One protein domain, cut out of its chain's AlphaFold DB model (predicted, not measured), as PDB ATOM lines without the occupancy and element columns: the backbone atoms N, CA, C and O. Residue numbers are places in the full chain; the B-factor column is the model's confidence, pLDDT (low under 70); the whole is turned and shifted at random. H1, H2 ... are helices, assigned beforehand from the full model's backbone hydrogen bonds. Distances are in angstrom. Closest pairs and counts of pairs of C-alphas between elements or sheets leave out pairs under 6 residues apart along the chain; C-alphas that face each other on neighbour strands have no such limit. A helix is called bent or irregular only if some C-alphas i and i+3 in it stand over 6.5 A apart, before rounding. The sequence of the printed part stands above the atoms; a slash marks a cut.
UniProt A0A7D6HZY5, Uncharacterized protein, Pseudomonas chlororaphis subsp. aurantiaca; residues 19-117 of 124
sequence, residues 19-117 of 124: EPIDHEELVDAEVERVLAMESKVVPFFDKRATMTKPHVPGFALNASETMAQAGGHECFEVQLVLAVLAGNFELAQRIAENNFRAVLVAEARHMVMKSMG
ATOM      1  N   GLU A  19      -9.339  47.035  -0.765       60.53
ATOM      2  CA  GLU A  19      -9.502  47.070   0.682       60.53
ATOM      3  C   GLU A  19     -10.484  45.965   1.084       60.53
ATOM      4  O   GLU A  19     -11.492  45.763   0.390       60.53
ATOM      5  N   PRO A  20     -10.174  45.190   2.138       57.38
ATOM      6  CA  PRO A  20     -11.100  44.188   2.620       57.38
ATOM      7  C   PRO A  20     -12.408  44.907   2.928       57.38
ATOM      8  O   PRO A  20     -12.455  45.786   3.784       57.38
ATOM      9  N   ILE A  21     -13.445  44.575   2.163       61.69
ATOM     10  CA  ILE A  21     -14.778  45.116   2.382       61.69
ATOM     11  C   ILE A  21     -15.146  44.747   3.813       61.69
ATOM     12  O   ILE A  21     -15.151  43.558   4.150       61.69
ATOM     13  N   ASP A  22     -15.435  45.747   4.644       67.62
ATOM     14  CA  ASP A  22     -15.952  45.496   5.980       67.62
ATOM     15  C   ASP A  22     -17.360  44.905   5.846       67.62
ATOM     16  O   ASP A  22     -18.374  45.589   5.682       67.62
ATOM     17  N   HIS A  23     -17.402  43.577   5.814       74.12
ATOM     18  CA  HIS A  23     -18.636  42.827   5.704       74.12
ATOM     19  C   HIS A  23     -19.536  43.051   6.921       74.12
ATOM     20  O   HIS A  23     -20.738  42.838   6.803       74.12
ATOM     21  N   GLU A  24     -18.997  43.487   8.060       81.38
ATOM     22  CA  GLU A  24     -19.761  43.694   9.283       81.38
ATOM     23  C   GLU A  24     -20.589  44.981   9.207       81.38
ATOM     24  O   GLU A  24     -21.807  44.921   9.382       81.38
ATOM     25  N   GLU A  25     -19.987  46.100   8.790       85.19
ATOM     26  CA  GLU A  25     -20.722  47.356   8.558       85.19
ATOM     27  C   GLU A  25     -21.814  47.204   7.485       85.19
ATOM     28  O   GLU A  25     -22.925  47.724   7.626       85.19
ATOM     29  N   LEU A  26     -21.531  46.455   6.413       86.50
ATOM     30  CA  LEU A  26     -22.516  46.187   5.363       86.50
ATOM     31  C   LEU A  26     -23.668  45.301   5.845       86.50
ATOM     32  O   LEU A  26     -24.814  45.517   5.439       86.50
ATOM     33  N   VAL A  27     -23.372  44.300   6.677       90.31
ATOM     34  CA  VAL A  27     -24.392  43.428   7.269       90.31
ATOM     35  C   VAL A  27     -25.277  44.236   8.209       90.31
ATOM     36  O   VAL A  27     -26.495  44.157   8.078       90.31
ATOM     37  N   ASP A  28     -24.700  45.053   9.088       92.94
ATOM     38  CA  ASP A  28     -25.461  45.847  10.056       92.94
ATOM     39  C   ASP A  28     -26.350  46.889   9.369       92.94
ATOM     40  O   ASP A  28     -27.533  47.013   9.694       92.94
ATOM     41  N   ALA A  29     -25.840  47.562   8.333       93.19
ATOM     42  CA  ALA A  29     -26.646  48.479   7.533       93.19
ATOM     43  C   ALA A  29     -27.828  47.778   6.842       93.19
ATOM     44  O   ALA A  29     -28.914  48.352   6.721       93.19
ATOM     45  N   GLU A  30     -27.645  46.544   6.368       94.38
ATOM     46  CA  GLU A  30     -28.729  45.789   5.739       94.38
ATOM     47  C   GLU A  30     -29.705  45.208   6.777       94.38
ATOM     48  O   GLU A  30     -30.902  45.154   6.501       94.38
ATOM     49  N   VAL A  31     -29.247  44.856   7.985       95.00
ATOM     50  CA  VAL A  31     -30.112  44.460   9.112       95.00
ATOM     51  C   VAL A  31     -31.083  45.579   9.470       95.00
ATOM     52  O   VAL A  31     -32.286  45.330   9.550       95.00
ATOM     53  N   GLU A  32     -30.607  46.817   9.591       95.69
ATOM     54  CA  GLU A  32     -31.480  47.967   9.858       95.69
ATOM     55  C   GLU A  32     -32.531  48.152   8.753       95.69
ATOM     56  O   GLU A  32     -33.706  48.402   9.032       95.69
ATOM     57  N   ARG A  33     -32.166  47.918   7.484       95.69
ATOM     58  CA  ARG A  33     -33.137  47.932   6.377       95.69
ATOM     59  C   ARG A  33     -34.152  46.798   6.465       95.69
ATOM     60  O   ARG A  33     -35.295  46.997   6.068       95.69
ATOM     61  N   VAL A  34     -33.778  45.613   6.952       95.56
ATOM     62  CA  VAL A  34     -34.741  44.520   7.188       95.56
ATOM     63  C   VAL A  34     -35.755  44.934   8.250       95.56
ATOM     64  O   VAL A  34     -36.956  44.782   8.024       95.56
ATOM     65  N   LEU A  35     -35.293  45.509   9.363       94.69
ATOM     66  CA  LEU A  35     -36.156  45.968  10.458       94.69
ATOM     67  C   LEU A  35     -37.068  47.131  10.037       94.69
ATOM     68  O   LEU A  35     -38.202  47.221  10.505       94.69
ATOM     69  N   ALA A  36     -36.615  47.967   9.101       94.94
ATOM     70  CA  ALA A  36     -37.420  49.006   8.462       94.94
ATOM     71  C   ALA A  36     -38.339  48.489   7.333       94.94
ATOM     72  O   ALA A  36     -39.118  49.260   6.781       94.94
ATOM     73  N   MET A  37     -38.283  47.194   6.989       94.06
ATOM     74  CA  MET A  37     -39.011  46.570   5.867       94.06
ATOM     75  C   MET A  37     -38.591  47.078   4.470       94.06
ATOM     76  O   MET A  37     -39.340  46.959   3.500       94.06
ATOM     77  N   GLU A  38     -37.377  47.608   4.346       93.62
ATOM     78  CA  GLU A  38     -36.828  48.234   3.134       93.62
ATOM     79  C   GLU A  38     -35.732  47.398   2.449       93.62
ATOM     80  O   GLU A  38     -35.220  47.777   1.388       93.62
ATOM     81  N   SER A  39     -35.354  46.256   3.032       91.75
ATOM     82  CA  SER A  39     -34.290  45.406   2.491       91.75
ATOM     83  C   SER A  39     -34.606  44.903   1.078       91.75
ATOM     84  O   SER A  39     -35.706  44.442   0.758       91.75
ATOM     85  N   LYS A  40     -33.588  44.966   0.212       88.75
ATOM     86  CA  LYS A  40     -33.637  44.394  -1.146       88.75
ATOM     87  C   LYS A  40     -33.030  42.996  -1.203       88.75
ATOM     88  O   LYS A  40     -33.288  42.267  -2.161       88.75
ATOM     89  N   VAL A  41     -32.230  42.647  -0.197       88.75
ATOM     90  CA  VAL A  41     -31.498  41.383  -0.097       88.75
ATOM     91  C   VAL A  41     -32.347  40.317   0.599       88.75
ATOM     92  O   VAL A  41     -32.386  39.174   0.147       88.75
ATOM     93  N   VAL A  42     -33.088  40.695   1.641       90.81
ATOM     94  CA  VAL A  42     -34.025  39.825   2.358       90.81
ATOM     95  C   VAL A  42     -35.446  40.343   2.122       90.81
ATOM     96  O   VAL A  42     -35.763  41.464   2.514       90.81
ATOM     97  N   PRO A  43     -36.328  39.577   1.461       91.88
ATOM     98  CA  PRO A  43     -37.703  40.017   1.280       91.88
ATOM     99  C   PRO A  43     -38.462  39.964   2.611       91.88
ATOM    100  O   PRO A  43     -38.244  39.067   3.419       91.88
ATOM    101  N   PHE A  44     -39.393  40.895   2.834       92.44
ATOM    102  CA  PHE A  44     -40.212  40.869   4.050       92.44
ATOM    103  C   PHE A  44     -41.183  39.675   4.068       92.44
ATOM    104  O   PHE A  44     -41.263  38.955   5.058       92.44
ATOM    105  N   PHE A  45     -41.858  39.410   2.946       91.19
ATOM    106  CA  PHE A  45     -42.713  38.234   2.752       91.19
ATOM    107  C   PHE A  45     -42.049  37.192   1.853       91.19
ATOM    108  O   PHE A  45     -41.243  37.538   0.985       91.19
ATOM    109  N   ASP A  46     -42.453  35.930   2.010       87.38
ATOM    110  CA  ASP A  46     -42.034  34.834   1.139       87.38
ATOM    111  C   ASP A  46     -42.263  35.175  -0.336       87.38
ATOM    112  O   ASP A  46     -43.369  35.523  -0.769       87.38
ATOM    113  N   LYS A  47     -41.218  35.008  -1.147       83.44
ATOM    114  CA  LYS A  47     -41.352  35.034  -2.603       83.44
ATOM    115  C   LYS A  47     -41.537  33.601  -3.077       83.44
ATOM    116  O   LYS A  47     -40.592  32.810  -3.117       83.44
ATOM    117  N   ARG A  48     -42.786  33.279  -3.428       74.12
ATOM    118  CA  ARG A  48     -43.184  31.953  -3.913       74.12
ATOM    119  C   ARG A  48     -42.361  31.531  -5.124       74.12
ATOM    120  O   ARG A  48     -42.063  32.342  -6.002       74.12
ATOM    121  N   ALA A  49     -42.064  30.235  -5.180       64.75
ATOM    122  CA  ALA A  49     -41.420  29.625  -6.330       64.75
ATOM    123  C   ALA A  49     -42.310  29.785  -7.574       64.75
ATOM    124  O   ALA A  49     -43.495  29.445  -7.558       64.75
ATOM    125  N   THR A  50     -41.733  30.287  -8.660       67.12
ATOM    126  CA  THR A  50     -42.279  30.079 -10.005       67.12
ATOM    127  C   THR A  50     -41.568  28.875 -10.620       67.12
ATOM    128  O   THR A  50     -40.521  28.464 -10.128       67.12
ATOM    129  N   MET A  51     -42.074  28.326 -11.731       59.81
ATOM    130  CA  MET A  51     -41.416  27.217 -12.453       59.81
ATOM    131  C   MET A  51     -39.922  27.455 -12.751       59.81
ATOM    132  O   MET A  51     -39.181  26.506 -12.981       59.81
ATOM    133  N   THR A  52     -39.482  28.714 -12.746       69.19
ATOM    134  CA  THR A  52     -38.130  29.156 -13.093       69.19
ATOM    135  C   THR A  52     -37.345  29.775 -11.936       69.19
ATOM    136  O   THR A  52     -36.178  30.108 -12.132       69.19
ATOM    137  N   LYS A  53     -37.939  29.971 -10.748       65.56
ATOM    138  CA  LYS A  53     -37.255  30.613  -9.612       65.56
ATOM    139  C   LYS A  53     -37.440  29.824  -8.316       65.56
ATOM    140  O   LYS A  53     -38.578  29.485  -7.987       65.56
ATOM    141  N   PRO A  54     -36.354  29.570  -7.563       73.38
ATOM    142  CA  PRO A  54     -36.441  28.917  -6.265       73.38
ATOM    143  C   PRO A  54     -37.230  29.775  -5.269       73.38
ATOM    144  O   PRO A  54     -37.258  31.003  -5.377       73.38
ATOM    145  N   HIS A  55     -37.869  29.115  -4.302       82.12
ATOM    146  CA  HIS A  55     -38.533  29.779  -3.182       82.12
ATOM    147  C   HIS A  55     -37.522  30.612  -2.386       82.12
ATOM    148  O   HIS A  55     -36.465  30.096  -2.019       82.12
ATOM    149  N   VAL A  56     -37.852  31.873  -2.098       82.50
ATOM    150  CA  VAL A  56     -37.037  32.732  -1.227       82.50
ATOM    151  C   VAL A  56     -37.831  33.011   0.050       82.50
ATOM    152  O   VAL A  56     -38.832  33.729  -0.032       82.50
ATOM    153  N   PRO A  57     -37.414  32.453   1.203       82.81
ATOM    154  CA  PRO A  57     -38.049  32.721   2.489       82.81
ATOM    155  C   PRO A  57     -38.019  34.213   2.830       82.81
ATOM    156  O   PRO A  57     -37.014  34.889   2.593       82.81
ATOM    157  N   GLY A  58     -39.118  34.712   3.380       90.31
ATOM    158  CA  GLY A  58     -39.277  36.075   3.858       90.31
ATOM    159  C   GLY A  58     -38.961  36.219   5.339       90.31
ATOM    160  O   GLY A  58     -39.042  35.265   6.110       90.31
ATOM    161  N   PHE A  59     -38.607  37.435   5.742       94.62
ATOM    162  CA  PHE A  59     -38.284  37.754   7.129       94.62
ATOM    163  C   PHE A  59     -39.465  37.542   8.079       94.62
ATOM    164  O   PHE A  59     -39.287  36.965   9.144       94.62
ATOM    165  N   ALA A  60     -40.677  37.952   7.692       91.75
ATOM    166  CA  ALA A  60     -41.832  37.964   8.587       91.75
ATOM    167  C   ALA A  60     -42.190  36.573   9.137       91.75
ATOM    168  O   ALA A  60     -42.491  36.445  10.323       91.75
ATOM    169  N   LEU A  61     -42.145  35.535   8.291       88.44
ATOM    170  CA  LEU A  61     -42.462  34.172   8.714       88.44
ATOM    171  C   LEU A  61     -41.392  33.624   9.666       88.44
ATOM    172  O   LEU A  61     -41.737  33.174  10.755       88.44
ATOM    173  N   ASN A  62     -40.110  33.744   9.302       88.56
ATOM    174  CA  ASN A  62     -39.010  33.282  10.154       88.56
ATOM    175  C   ASN A  62     -39.000  34.027  11.496       88.56
ATOM    176  O   ASN A  62     -38.971  33.402  12.546       88.56
ATOM    177  N   ALA A  63     -39.133  35.355  11.477       91.19
ATOM    178  CA  ALA A  63     -39.199  36.169  12.685       91.19
ATOM    179  C   ALA A  63     -40.362  35.760  13.600       91.19
ATOM    180  O   ALA A  63     -40.187  35.683  14.814       91.19
ATOM    181  N   SER A  64     -41.541  35.473  13.036       88.44
ATOM    182  CA  SER A  64     -42.690  34.989  13.807       88.44
ATOM    183  C   SER A  64     -42.389  33.665  14.511       88.44
ATOM    184  O   SER A  64     -42.726  33.507  15.684       88.44
ATOM    185  N   GLU A  65     -41.763  32.714  13.817       87.12
ATOM    186  CA  GLU A  65     -41.390  31.422  14.397       87.12
ATOM    187  C   GLU A  65     -40.312  31.580  15.478       87.12
ATOM    188  O   GLU A  65     -40.455  31.033  16.574       87.12
ATOM    189  N   THR A  66     -39.278  32.386  15.220       88.44
ATOM    190  CA  THR A  66     -38.185  32.635  16.170       88.44
ATOM    191  C   THR A  66     -38.692  33.346  17.431       88.44
ATOM    192  O   THR A  66     -38.313  32.975  18.542       88.44
ATOM    193  N   MET A  67     -39.601  34.318  17.301       89.00
ATOM    194  CA  MET A  67     -40.234  34.972  18.455       89.00
ATOM    195  C   MET A  67     -41.077  33.998  19.281       89.00
ATOM    196  O   MET A  67     -40.981  34.014  20.507       89.00
ATOM    197  N   ALA A  68     -41.858  33.124  18.639       85.25
ATOM    198  CA  ALA A  68     -42.651  32.118  19.345       85.25
ATOM    199  C   ALA A  68     -41.764  31.132  20.127       85.25
ATOM    200  O   ALA A  68     -42.093  30.750  21.249       85.25
ATOM    201  N   GLN A  69     -40.612  30.751  19.567       86.19
ATOM    202  CA  GLN A  69     -39.639  29.895  20.252       86.19
ATOM    203  C   GLN A  69     -38.964  30.608  21.429       86.19
ATOM    204  O   GLN A  69     -38.793  30.009  22.489       86.19
ATOM    205  N   ALA A  70     -38.596  31.881  21.259       83.88
ATOM    206  CA  ALA A  70     -37.925  32.668  22.291       83.88
ATOM    207  C   ALA A  70     -38.859  33.052  23.453       83.88
ATOM    208  O   ALA A  70     -38.428  33.081  24.602       83.88
ATOM    209  N   GLY A  71     -40.130  33.339  23.160       75.44
ATOM    210  CA  GLY A  71     -41.119  33.778  24.147       75.44
ATOM    211  C   GLY A  71     -41.702  32.659  25.014       75.44
ATOM    212  O   GLY A  71     -42.358  32.940  26.017       75.44
ATOM    213  N   GLY A  72     -41.489  31.390  24.651       73.75
ATOM    214  CA  GLY A  72     -42.072  30.258  25.369       73.75
ATOM    215  C   GLY A  72     -43.596  30.387  25.504       73.75
ATOM    216  O   GLY A  72     -44.300  30.660  24.538       73.75
ATOM    217  N   HIS A  73     -44.121  30.197  26.716       70.31
ATOM    218  CA  HIS A  73     -45.553  30.337  27.015       70.31
ATOM    219  C   HIS A  73     -45.966  31.760  27.449       70.31
ATOM    220  O   HIS A  73     -47.072  31.928  27.960       70.31
ATOM    221  N   GLU A  74     -45.113  32.781  27.298       75.81
ATOM    222  CA  GLU A  74     -45.361  34.112  27.885       75.81
ATOM    223  C   GLU A  74     -46.227  35.063  27.029       75.81
ATOM    224  O   GLU A  74     -46.548  36.168  27.471       75.81
ATOM    225  N   CYS A  75     -46.707  34.629  25.857       86.88
ATOM    226  CA  CYS A  75     -47.704  35.328  25.022       86.88
ATOM    227  C   CYS A  75     -47.449  36.846  24.851       86.88
ATOM    228  O   CYS A  75     -48.382  37.659  24.916       86.88
ATOM    229  N   PHE A  76     -46.188  37.264  24.693       89.69
ATOM    230  CA  PHE A  76     -45.794  38.677  24.640       89.69
ATOM    231  C   PHE A  76     -46.465  39.444  23.497       89.69
ATOM    232  O   PHE A  76     -46.734  40.636  23.618       89.69
ATOM    233  N   GLU A  77     -46.763  38.769  22.393       89.69
ATOM    234  CA  GLU A  77     -47.447  39.320  21.229       89.69
ATOM    235  C   GLU A  77     -48.875  39.752  21.576       89.69
ATOM    236  O   GLU A  77     -49.323  40.825  21.169       89.69
ATOM    237  N   VAL A  78     -49.561  38.975  22.421       91.81
ATOM    238  CA  VAL A  78     -50.887  39.328  22.935       91.81
ATOM    239  C   VAL A  78     -50.777  40.531  23.867       91.81
ATOM    240  O   VAL A  78     -51.556  41.475  23.745       91.81
ATOM    241  N   GLN A  79     -49.785  40.540  24.764       93.25
ATOM    242  CA  GLN A  79     -49.557  41.662  25.682       93.25
ATOM    243  C   GLN A  79     -49.250  42.965  24.927       93.25
ATOM    244  O   GLN A  79     -49.800  44.014  25.267       93.25
ATOM    245  N   LEU A  80     -48.431  42.892  23.873       95.06
ATOM    246  CA  LEU A  80     -48.106  44.018  23.002       95.06
ATOM    247  C   LEU A  80     -49.368  44.588  22.338       95.06
ATOM    248  O   LEU A  80     -49.614  45.792  22.421       95.06
ATOM    249  N   VAL A  81     -50.190  43.731  21.721       96.00
ATOM    250  CA  VAL A  81     -51.434  44.154  21.055       96.00
ATOM    251  C   VAL A  81     -52.412  44.775  22.055       96.00
ATOM    252  O   VAL A  81     -52.974  45.834  21.781       96.00
ATOM    253  N   LEU A  82     -52.586  44.171  23.234       97.69
ATOM    254  CA  LEU A  82     -53.462  44.711  24.278       97.69
ATOM    255  C   LEU A  82     -52.982  46.079  24.785       97.69
ATOM    256  O   LEU A  82     -53.803  46.979  24.961       97.69
ATOM    257  N   ALA A  83     -51.671  46.263  24.974       97.56
ATOM    258  CA  ALA A  83     -51.100  47.547  25.378       97.56
ATOM    259  C   ALA A  83     -51.362  48.645  24.333       97.56
ATOM    260  O   ALA A  83     -51.767  49.750  24.696       97.56
ATOM    261  N   VAL A  84     -51.207  48.327  23.041       97.75
ATOM    262  CA  VAL A  84     -51.521  49.247  21.933       97.75
ATOM    263  C   VAL A  84     -53.004  49.615  21.919       97.75
ATOM    264  O   VAL A  84     -53.337  50.797  21.858       97.75
ATOM    265  N   LEU A  85     -53.904  48.631  22.015       97.81
ATOM    266  CA  LEU A  85     -55.354  48.871  22.006       97.81
ATOM    267  C   LEU A  85     -55.827  49.686  23.217       97.81
ATOM    268  O   LEU A  85     -56.783  50.450  23.109       97.81
ATOM    269  N   ALA A  86     -55.138  49.563  24.351       97.62
ATOM    270  CA  ALA A  86     -55.375  50.375  25.540       97.62
ATOM    271  C   ALA A  86     -54.771  51.795  25.451       97.62
ATOM    272  O   ALA A  86     -54.926  52.577  26.389       97.62
ATOM    273  N   GLY A  87     -54.065  52.136  24.364       97.75
ATOM    274  CA  GLY A  87     -53.370  53.416  24.196       97.75
ATOM    275  C   GLY A  87     -52.101  53.561  25.047       97.75
ATOM    276  O   GLY A  87     -51.565  54.661  25.172       97.75
ATOM    277  N   ASN A  88     -51.605  52.471  25.637       97.88
ATOM    278  CA  ASN A  88     -50.405  52.467  26.468       97.88
ATOM    279  C   ASN A  88     -49.152  52.202  25.619       97.88
ATOM    280  O   ASN A  88     -48.563  51.118  25.646       97.88
ATOM    281  N   PHE A  89     -48.754  53.207  24.836       97.25
ATOM    282  CA  PHE A  89     -47.640  53.086  23.894       97.25
ATOM    283  C   PHE A  89     -46.274  52.936  24.569       97.25
ATOM    284  O   PHE A  89     -45.401  52.280  24.011       97.25
ATOM    285  N   GLU A  90     -46.091  53.469  25.781       97.38
ATOM    286  CA  GLU A  90     -44.845  53.280  26.533       97.38
ATOM    287  C   GLU A  90     -44.676  51.816  26.962       97.38
ATOM    288  O   GLU A  90     -43.600  51.239  26.810       97.38
ATOM    289  N   LEU A  91     -45.751  51.180  27.447       95.56
ATOM    290  CA  LEU A  91     -45.732  49.751  27.758       95.56
ATOM    291  C   LEU A  91     -45.509  48.912  26.497       95.56
ATOM    292  O   LEU A  91     -44.676  48.010  26.516       95.56
ATOM    293  N   ALA A  92     -46.211  49.227  25.405       97.25
ATOM    294  CA  ALA A  92     -46.033  48.536  24.132       97.25
ATOM    295  C   ALA A  92     -44.574  48.618  23.651       97.25
ATOM    296  O   ALA A  92     -43.978  47.601  23.300       97.25
ATOM    297  N   GLN A  93     -43.968  49.806  23.720       96.44
ATOM    298  CA  GLN A  93     -42.568  50.006  23.366       96.44
ATOM    299  C   GLN A  93     -41.634  49.186  24.260       96.44
ATOM    300  O   GLN A  93     -40.749  48.510  23.748       96.44
ATOM    301  N   ARG A  94     -41.843  49.178  25.583       95.38
ATOM    302  CA  ARG A  94     -41.026  48.362  26.499       95.38
ATOM    303  C   ARG A  94     -41.133  46.871  26.194       95.38
ATOM    304  O   ARG A  94     -40.117  46.184  26.233       95.38
ATOM    305  N   ILE A  95     -42.331  46.369  25.885       93.06
ATOM    306  CA  ILE A  95     -42.515  44.965  25.493       93.06
ATOM    307  C   ILE A  95     -41.728  44.682  24.209       93.06
ATOM    308  O   ILE A  95     -40.994  43.696  24.161       93.06
ATOM    309  N   ALA A  96     -41.840  45.559  23.207       93.00
ATOM    310  CA  ALA A  96     -41.159  45.397  21.930       93.00
ATOM    311  C   ALA A  96     -39.630  45.419  22.051       93.00
ATOM    312  O   ALA A  96     -38.956  44.509  21.566       93.00
ATOM    313  N   GLU A  97     -39.085  46.414  22.743       93.25
ATOM    314  CA  GLU A  97     -37.640  46.580  22.901       93.25
ATOM    315  C   GLU A  97     -37.022  45.463  23.751       93.25
ATOM    316  O   GLU A  97     -35.987  44.910  23.384       93.25
ATOM    317  N   ASN A  98     -37.668  45.077  24.856       90.94
ATOM    318  CA  ASN A  98     -37.075  44.120  25.791       90.94
ATOM    319  C   ASN A  98     -37.224  42.664  25.342       90.94
ATOM    320  O   ASN A  98     -36.352  41.855  25.651       90.94
ATOM    321  N   ASN A  99     -38.312  42.321  24.644       89.50
ATOM    322  CA  ASN A  99     -38.641  40.921  24.355       89.50
ATOM    323  C   ASN A  99     -38.508  40.555  22.872       89.50
ATOM    324  O   ASN A  99     -38.243  39.397  22.563       89.50
ATOM    325  N   PHE A 100     -38.659  41.514  21.948       92.12
ATOM    326  CA  PHE A 100     -38.625  41.223  20.510       92.12
ATOM    327  C   PHE A 100     -37.376  41.746  19.807       92.12
ATOM    328  O   PHE A 100     -36.860  41.052  18.934       92.12
ATOM    329  N   ARG A 101     -36.846  42.922  20.179       93.75
ATOM    330  CA  ARG A 101     -35.743  43.562  19.433       93.75
ATOM    331  C   ARG A 101     -34.551  42.634  19.224       93.75
ATOM    332  O   ARG A 101     -34.112  42.466  18.092       93.75
ATOM    333  N   ALA A 102     -34.033  42.029  20.291       92.31
ATOM    334  CA  ALA A 102     -32.851  41.173  20.197       92.31
ATOM    335  C   ALA A 102     -33.081  39.970  19.263       92.31
ATOM    336  O   ALA A 102     -32.210  39.632  18.466       92.31
ATOM    337  N   VAL A 103     -34.276  39.374  19.321       91.81
ATOM    338  CA  VAL A 103     -34.669  38.240  18.473       91.81
ATOM    339  C   VAL A 103     -34.772  38.665  17.008       91.81
ATOM    340  O   VAL A 103     -34.203  38.015  16.135       91.81
ATOM    341  N   LEU A 104     -35.442  39.789  16.738       94.62
ATOM    342  CA  LEU A 104     -35.610  40.328  15.388       94.62
ATOM    343  C   LEU A 104     -34.269  40.713  14.752       94.62
ATOM    344  O   LEU A 104     -34.039  40.396  13.588       94.62
ATOM    345  N   VAL A 105     -33.373  41.349  15.514       95.50
ATOM    346  CA  VAL A 105     -32.018  41.706  15.061       95.50
ATOM    347  C   VAL A 105     -31.208  40.450  14.739       95.50
ATOM    348  O   VAL A 105     -30.576  40.383  13.685       95.50
ATOM    349  N   ALA A 106     -31.238  39.442  15.615       93.19
ATOM    350  CA  ALA A 106     -30.501  38.198  15.409       93.19
ATOM    351  C   ALA A 106     -30.985  37.444  14.159       93.19
ATOM    352  O   ALA A 106     -30.163  37.019  13.342       93.19
ATOM    353  N   GLU A 107     -32.303  37.332  13.974       94.25
ATOM    354  CA  GLU A 107     -32.895  36.691  12.797       94.25
ATOM    355  C   GLU A 107     -32.579  37.472  11.513       94.25
ATOM    356  O   GLU A 107     -32.129  36.896  10.521       94.25
ATOM    357  N   ALA A 108     -32.728  38.802  11.540       94.81
ATOM    358  CA  ALA A 108     -32.394  39.656  10.405       94.81
ATOM    359  C   ALA A 108     -30.921  39.486  10.013       94.81
ATOM    360  O   ALA A 108     -30.616  39.278   8.837       94.81
ATOM    361  N   ARG A 109     -30.009  39.484  10.993       94.38
ATOM    362  CA  ARG A 109     -28.575  39.279  10.756       94.38
ATOM    363  C   ARG A 109     -28.297  37.905  10.158       94.38
ATOM    364  O   ARG A 109     -27.557  37.812   9.178       94.38
ATOM    365  N   HIS A 110     -28.920  36.847  10.676       91.44
ATOM    366  CA  HIS A 110     -28.802  35.502  10.111       91.44
ATOM    367  C   HIS A 110     -29.228  35.462   8.635       91.44
ATOM    368  O   HIS A 110     -28.476  34.985   7.778       91.44
ATOM    369  N   MET A 111     -30.402  36.009   8.316       91.88
ATOM    370  CA  MET A 111     -30.926  36.030   6.951       91.88
ATOM    371  C   MET A 111     -30.081  36.890   6.002       91.88
ATOM    372  O   MET A 111     -29.846  36.478   4.865       91.88
ATOM    373  N   VAL A 112     -29.584  38.047   6.454       92.56
ATOM    374  CA  VAL A 112     -28.699  38.923   5.667       92.56
ATOM    375  C   VAL A 112     -27.394  38.206   5.335       92.56
ATOM    376  O   VAL A 112     -27.053  38.081   4.159       92.56
ATOM    377  N   MET A 113     -26.702  37.656   6.338       90.19
ATOM    378  CA  MET A 113     -25.447  36.931   6.115       90.19
ATOM    379  C   MET A 113     -25.647  35.732   5.177       90.19
ATOM    380  O   MET A 113     -24.810  35.475   4.309       90.19
ATOM    381  N   LYS A 114     -26.769  35.009   5.308       88.62
ATOM    382  CA  LYS A 114     -27.121  33.896   4.417       88.62
ATOM    383  C   LYS A 114     -27.323  34.365   2.976       88.62
ATOM    384  O   LYS A 114     -26.755  33.777   2.058       88.62
ATOM    385  N   SER A 115     -28.106  35.422   2.773       87.75
ATOM    386  CA  SER A 115     -28.411  35.969   1.448       87.75
ATOM    387  C   SER A 115     -27.197  36.609   0.770       87.75
ATOM    388  O   SER A 115     -27.086  36.557  -0.453       87.75
ATOM    389  N   MET A 116     -26.264  37.160   1.547       87.81
ATOM    390  CA  MET A 116     -24.984  37.682   1.055       87.81
ATOM    391  C   MET A 116     -23.933  36.585   0.806       87.81
ATOM    392  O   MET A 116     -22.849  36.883   0.313       87.81
ATOM    393  N   GLY A 117     -24.229  35.319   1.128       84.44
ATOM    394  CA  GLY A 117     -23.288  34.207   0.964       84.44
ATOM    395  C   GLY A 117     -22.115  34.229   1.950       84.44
ATOM    396  O   GLY A 117     -21.092  33.604   1.688       84.44
TER     397      GLY A 117
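This is residues 19 to 117 of the 124 residues of an uncharacterized protein of Pseudomonas chlororaphis subsp. aurantiaca (UniProt A0A7D6HZY5). A long bent helix, H4, has a different partner on each arm: H3 folds back along H4a as a helical hairpin, while H1 and H2 pack on different sides of H4b. A long unnamed link, residues 36 to 58, joins H1 to H2. The printed part has 99 residues with four named helices, H1 to H4 in chain order, and no named strand; the class is all helix. It is loose, with a radius of gyration of the C-alphas of 15.7 A, and spans 47 by 39 by 23 A.

H4, residues 89 to 115, is the hub, touching three helices. By its hydrogen bonds it was assigned as one helix, but it is bent: C-alphas 99 and 102 are 7.1 A apart, and arms H4a, residues 89 to 99, and H4b, residues 102 to 115, stand at a steep tilt of 57 degrees. H1, residues 23 to 35, touches H4b, closest at the C-alphas of Val 31 and Ala 108, 5.5 A, at a steep tilt of 60 degrees, opposite ways. H2, residues 59 to 71, touches H4b, closest at the C-alphas of Ala 63 and Leu 104, 6.1 A, at a steep tilt of 40 degrees, opposite ways. H3, residues 76 to 85, and H4a form a hairpin, closest at the C-alphas of Leu 80 and Ala 92, 5.1 A, at a shallow tilt of 13 degrees. H1 and H3 are apart. In H1, H2, H3, H4a and H4b every O i to N i+4 pair is within hydrogen-bond range.

H4a measures 15.1 A and H4b 20.0 A, ending at C-alpha 115 (-28.411, 35.969, 1.448). H1 begins at C-alpha 23 (-18.636, 42.827, 5.704) and measures 18.4 A; H2 measures 17.7 A and H3 14.2 A.

The C-alphas farthest apart are those of Glu 19 and Ala 86, 52.3 A. The printed part has no cut. The link from H1 to H2 is long; those from H2 to H3 and H3 to H4 are tight. Residues 19 to 22 and 49 to 53 have pLDDT under 70.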